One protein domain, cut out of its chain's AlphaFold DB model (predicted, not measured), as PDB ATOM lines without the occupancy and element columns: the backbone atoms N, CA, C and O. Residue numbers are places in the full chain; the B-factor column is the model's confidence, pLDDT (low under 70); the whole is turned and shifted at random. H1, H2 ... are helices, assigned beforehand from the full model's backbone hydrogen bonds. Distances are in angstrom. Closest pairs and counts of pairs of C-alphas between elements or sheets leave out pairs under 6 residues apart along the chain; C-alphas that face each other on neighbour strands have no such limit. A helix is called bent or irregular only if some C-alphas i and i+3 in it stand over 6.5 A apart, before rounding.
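What this domain is: This is residues 111 to 151 of the 152 residues of an uncharacterized protein of Streptomyces sp. MH60 (UniProt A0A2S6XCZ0). Two helices make an open, flat V: they come near each other only round the turn at Ser 133, and from there the arms spread with empty space between them. The first and longer helix, H1, is itself bent, its arm H1a standing at an angle to H1b, and H2 folds back from the turn as the other limb. The printed part has 41 residues with two named helices, H1 then H2, and no named strand; the class is all helix. The whole is loose, with a radius of gyration of the C-alphas of 11.9 A and spans of 33 by 25 by 6 A.

How they stand to each other: H1, residues 111 to 132, was assigned as one helix by its hydrogen bonds but is bent, with C-alphas 121 and 124 6.8 A apart. Its arms H1a, residues 111 to 121, and H1b, residues 124 to 132, stand at a steep tilt of 35.4 degrees, only just past shallow. H2, residues 134 to 149, is close to H1b but not clearly touching; their closest C-alphas, of Ile 130 and Ile 137, are 6.5 A apart. H1b and H2 run opposite ways at a steep tilt of 40 degrees. H1a and H2 are apart. In H1a and H1b every O i to N i+4 pair is within hydrogen-bond range; in H2, 10 of 12 are.

Where its parts are: H1a measures 15.5 A from C-alpha 111 at (-78.420, -132.883, 52.244) to C-alpha 121, and H1b 12.2 A, ending with C-alpha 132 at (-53.200, -133.018, 71.705). H2 measures 23.6 A, ending with C-alpha 149 at (-79.761, -138.801, 71.288); it is irregular, but only just, with C-alphas 135 and 138 7.0 A apart.

The domain as a whole: The two C-alphas farthest apart, of Glu 111 and Arg 135, are 33.4 A apart. The link from H1 to H2 is tight, and the printed part has no cut. Residues 149 to 151 have pLDDT under 70.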
ATOM      1  N   GLU A 111     -78.616-132.652  50.810       95.38
ATOM      2  CA  GLU A 111     -78.420-132.883  52.244       95.38
ATOM      3  C   GLU A 111     -77.208-133.792  52.504       95.38
ATOM      4  O   GLU A 111     -76.329-133.439  53.292       95.38
ATOM      5  N   MET A 112     -77.078-134.899  51.759       94.56
ATOM      6  CA  MET A 112     -75.898-135.773  51.833       94.56
ATOM      7  C   MET A 112     -74.596-135.021  51.545       94.56
ATOM      8  O   MET A 112     -73.588-135.221  52.228       94.56
ATOM      9  N   ARG A 113     -74.589-134.165  50.515       96.25
ATOM     10  CA  ARG A 113     -73.415-133.361  50.157       96.25
ATOM     11  C   ARG A 113     -73.060-132.386  51.276       96.25
ATOM     12  O   ARG A 113     -71.885-132.259  51.614       96.25
ATOM     13  N   GLU A 114     -74.048-131.699  51.842       96.12
ATOM     14  CA  GLU A 114     -73.833-130.754  52.940       96.12
ATOM     15  C   GLU A 114     -73.249-131.437  54.178       96.12
ATOM     16  O   GLU A 114     -72.286-130.932  54.762       96.12
ATOM     17  N   ASP A 115     -73.764-132.607  54.548       93.44
ATOM     18  CA  ASP A 115     -73.243-133.365  55.685       93.44
ATOM     19  C   ASP A 115     -71.832-133.907  55.429       93.44
ATOM     20  O   ASP A 115     -70.971-133.833  56.313       93.44
ATOM     21  N   ALA A 116     -71.532-134.342  54.202       95.00
ATOM     22  CA  ALA A 116     -70.172-134.709  53.813       95.00
ATOM     23  C   ALA A 116     -69.199-133.515  53.915       95.00
ATOM     24  O   ALA A 116     -68.083-133.656  54.424       95.00
ATOM     25  N   GLU A 117     -69.619-132.317  53.493       97.25
ATOM     26  CA  GLU A 117     -68.817-131.096  53.626       97.25
ATOM     27  C   GLU A 117     -68.584-130.705  55.090       97.25
ATOM     28  O   GLU A 117     -67.471-130.309  55.459       97.25
ATOM     29  N   ARG A 118     -69.612-130.819  55.941       93.56
ATOM     30  CA  ARG A 118     -69.490-130.580  57.389       93.56
ATOM     31  C   ARG A 118     -68.497-131.552  58.015       93.56
ATOM     32  O   ARG A 118     -67.610-131.117  58.751       93.56
ATOM     33  N   TRP A 119     -68.584-132.835  57.668       93.25
ATOM     34  CA  TRP A 119     -67.652-133.851  58.145       93.25
ATOM     35  C   TRP A 119     -66.210-133.556  57.725       93.25
ATOM     36  O   TRP A 119     -65.311-133.581  58.565       93.25
ATOM     37  N   HIS A 120     -65.971-133.205  56.458       95.81
ATOM     38  CA  HIS A 120     -64.625-132.865  55.987       95.81
ATOM     39  C   HIS A 120     -64.007-131.668  56.714       95.81
ATOM     40  O   HIS A 120     -62.794-131.653  56.926       95.81
ATOM     41  N   LYS A 121     -64.817-130.694  57.145       94.44
ATOM     42  CA  LYS A 121     -64.354-129.565  57.966       94.44
ATOM     43  C   LYS A 121     -64.103-129.970  59.422       94.44
ATOM     44  O   LYS A 121     -63.122-129.528  60.013       94.44
ATOM     45  N   ALA A 122     -64.968-130.805  60.000       91.62
ATOM     46  CA  ALA A 122     -64.896-131.203  61.406       91.62
ATOM     47  C   ALA A 122     -63.785-132.229  61.692       91.62
ATOM     48  O   ALA A 122     -63.100-132.131  62.710       91.62
ATOM     49  N   LYS A 123     -63.580-133.193  60.787       92.56
ATOM     50  CA  LYS A 123     -62.633-134.304  60.948       92.56
ATOM     51  C   LYS A 123     -61.214-133.872  61.367       92.56
ATOM     52  O   LYS A 123     -60.762-134.365  62.398       92.56
ATOM     53  N   PRO A 124     -60.519-132.947  60.671       93.75
ATOM     54  CA  PRO A 124     -59.155-132.569  61.057       93.75
ATOM     55  C   PRO A 124     -59.093-131.873  62.424       93.75
ATOM     56  O   PRO A 124     -58.107-132.008  63.145       93.75
ATOM     57  N   VAL A 125     -60.151-131.149  62.810       90.12
ATOM     58  CA  VAL A 125     -60.241-130.524  64.139       90.12
ATOM     59  C   VAL A 125     -60.347-131.600  65.217       90.12
ATOM     60  O   VAL A 125     -59.636-131.536  66.218       90.12
ATOM     61  N   LEU A 126     -61.194-132.608  65.000       88.12
ATOM     62  CA  LEU A 126     -61.340-133.739  65.916       88.12
ATOM     63  C   LEU A 126     -60.042-134.548  66.032       88.12
ATOM     64  O   LEU A 126     -59.628-134.866  67.144       88.12
ATOM     65  N   GLU A 127     -59.364-134.824  64.916       89.06
ATOM     66  CA  GLU A 127     -58.074-135.529  64.900       89.06
ATOM     67  C   GLU A 127     -56.995-134.762  65.682       89.06
ATOM     68  O   GLU A 127     -56.326-135.340  66.539       89.06
ATOM     69  N   ALA A 128     -56.887-133.443  65.485       88.44
ATOM     70  CA  ALA A 128     -55.941-132.610  66.228       88.44
ATOM     71  C   ALA A 128     -56.255-132.547  67.736       88.44
ATOM     72  O   ALA A 128     -55.341-132.494  68.564       88.44
ATOM     73  N   LEU A 129     -57.538-132.550  68.114       85.94
ATOM     74  CA  LEU A 129     -57.958-132.599  69.519       85.94
ATOM     75  C   LEU A 129     -57.607-133.942  70.167       85.94
ATOM     76  O   LEU A 129     -57.120-133.960  71.300       85.94
ATOM     77  N   ILE A 130     -57.819-135.045  69.446       87.25
ATOM     78  CA  ILE A 130     -57.460-136.403  69.878       87.25
ATOM     79  C   ILE A 130     -55.950-136.510  70.120       87.25
ATOM     80  O   ILE A 130     -55.541-137.034  71.156       87.25
ATOM     81  N   GLU A 131     -55.133-135.979  69.209       89.81
ATOM     82  CA  GLU A 131     -53.670-136.010  69.319       89.81
ATOM     83  C   GLU A 131     -53.159-135.175  70.503       89.81
ATOM     84  O   GLU A 131     -52.327-135.635  71.286       89.81
ATOM     85  N   ARG A 132     -53.673-133.950  70.666       89.19
ATOM     86  CA  ARG A 132     -53.200-133.018  71.705       89.19
ATOM     87  C   ARG A 132     -53.698-133.367  73.103       89.19
ATOM     88  O   ARG A 132     -52.988-133.129  74.079       89.19
ATOM     89  N   SER A 133     -54.910-133.908  73.205       87.44
ATOM     90  CA  SER A 133     -55.612-134.087  74.476       87.44
ATOM     91  C   SER A 133     -56.383-135.414  74.525       87.44
ATOM     92  O   SER A 133     -57.606-135.414  74.691       87.44
ATOM     93  N   PRO A 134     -55.698-136.574  74.475       83.50
ATOM     94  CA  PRO A 134     -56.359-137.882  74.424       83.50
ATOM     95  C   PRO A 134     -57.228-138.175  75.657       83.50
ATOM     96  O   PRO A 134     -58.201-138.922  75.587       83.50
ATOM     97  N   ARG A 135     -56.933-137.534  76.795       87.62
ATOM     98  CA  ARG A 135     -57.732-137.646  78.028       87.62
ATOM     99  C   ARG A 135     -59.120-137.007  77.918       87.62
ATOM    100  O   ARG A 135     -59.987-137.340  78.716       87.62
ATOM    101  N   CYS A 136     -59.340-136.111  76.954       81.12
ATOM    102  CA  CYS A 136     -60.631-135.456  76.731       81.12
ATOM    103  C   CYS A 136     -61.574-136.284  75.847       81.12
ATOM    104  O   CYS A 136     -62.759-135.972  75.779       81.12
ATOM    105  N   ILE A 137     -61.079-137.344  75.195       83.19
ATOM    106  CA  ILE A 137     -61.872-138.178  74.282       83.19
ATOM    107  C   ILE A 137     -63.118-138.762  74.963       83.19
ATOM    108  O   ILE A 137     -64.190-138.625  74.380       83.19
ATOM    109  N   PRO A 138     -63.053-139.346  76.180       85.19
ATOM    110  CA  PRO A 138     -64.248-139.887  76.827       85.19
ATOM    111  C   PRO A 138     -65.341-138.829  77.032       85.19
ATOM    112  O   PRO A 138     -66.501-139.095  76.745       85.19
ATOM    113  N   VAL A 139     -64.952-137.611  77.430       85.12
ATOM    114  CA  VAL A 139     -65.874-136.484  77.641       85.12
ATOM    115  C   VAL A 139     -66.487-136.017  76.321       85.12
ATOM    116  O   VAL A 139     -67.691-135.802  76.239       85.12
ATOM    117  N   LEU A 140     -65.678-135.886  75.264       81.62
ATOM    118  CA  LEU A 140     -66.166-135.500  73.936       81.62
ATOM    119  C   LEU A 140     -67.123-136.548  73.354       81.62
ATOM    120  O   LEU A 140     -68.133-136.184  72.758       81.62
ATOM    121  N   VAL A 141     -66.839-137.837  73.554       83.00
ATOM    122  CA  VAL A 141     -67.724-138.936  73.145       83.00
ATOM    123  C   VAL A 141     -69.032-138.901  73.929       83.00
ATOM    124  O   VAL A 141     -70.096-139.093  73.347       83.00
ATOM    125  N   GLU A 142     -68.978-138.648  75.234       84.56
ATOM    126  CA  GLU A 142     -70.170-138.552  76.077       84.56
ATOM    127  C   GLU A 142     -71.058-137.367  75.677       84.56
ATOM    128  O   GLU A 142     -72.264-137.543  75.506       84.56
ATOM    129  N   LEU A 143     -70.464-136.197  75.425       82.88
ATOM    130  CA  LEU A 143     -71.176-135.022  74.911       82.88
ATOM    131  C   LEU A 143     -71.782-135.278  73.528       82.88
ATOM    132  O   LEU A 143     -72.947-134.959  73.300       82.88
ATOM    133  N   ALA A 144     -71.023-135.889  72.614       80.69
ATOM    134  CA  ALA A 144     -71.522-136.233  71.287       80.69
ATOM    135  C   ALA A 144     -72.701-137.215  71.361       80.69
ATOM    136  O   ALA A 144     -73.679-137.041  70.642       80.69
ATOM    137  N   ARG A 145     -72.651-138.208  72.259       77.75
ATOM    138  CA  ARG A 145     -73.770-139.140  72.482       77.75
ATOM    139  C   ARG A 145     -75.031-138.432  72.962       77.75
ATOM    140  O   ARG A 145     -76.101-138.755  72.466       77.75
ATOM    141  N   HIS A 146     -74.915-137.477  73.886       80.00
ATOM    142  CA  HIS A 146     -76.072-136.701  74.346       80.00
ATOM    143  C   HIS A 146     -76.686-135.898  73.196       80.00
ATOM    144  O   HIS A 146     -77.877-136.015  72.942       80.00
ATOM    145  N   LEU A 147     -75.857-135.185  72.428       75.62
ATOM    146  CA  LEU A 147     -76.325-134.400  71.282       75.62
ATOM    147  C   LEU A 147     -76.996-135.258  70.201       75.62
ATOM    148  O   LEU A 147     -77.977-134.832  69.608       75.62
ATOM    149  N   ILE A 148     -76.476-136.459  69.932       73.62
ATOM    150  CA  ILE A 148     -77.069-137.370  68.942       73.62
ATOM    151  C   ILE A 148     -78.422-137.903  69.431       73.62
ATOM    152  O   ILE A 148     -79.357-137.987  68.641       73.62
ATOM    153  N   ASN A 149     -78.539-138.232  70.719       68.56
ATOM    154  CA  ASN A 149     -79.761-138.801  71.288       68.56
ATOM    155  C   ASN A 149     -80.868-137.756  71.512       68.56
ATOM    156  O   ASN A 149     -82.037-138.110  71.447       68.56
ATOM    157  N   ASP A 150     -80.524-136.484  71.737       60.44
ATOM    158  CA  ASP A 150     -81.500-135.394  71.912       60.44
ATOM    159  C   ASP A 150     -82.179-134.968  70.589       60.44
ATOM    160  O   ASP A 150     -83.116-134.166  70.590       60.44
ATOM    161  N   HIS A 151     -81.708-135.489  69.451       49.47
ATOM    162  CA  HIS A 151     -82.228-135.203  68.111       49.47
ATOM    163  C   HIS A 151     -82.928-136.403  67.437       49.47
ATOM    164  O   HIS A 151     -83.281-136.295  66.260       49.47
TER     165      HIS A 151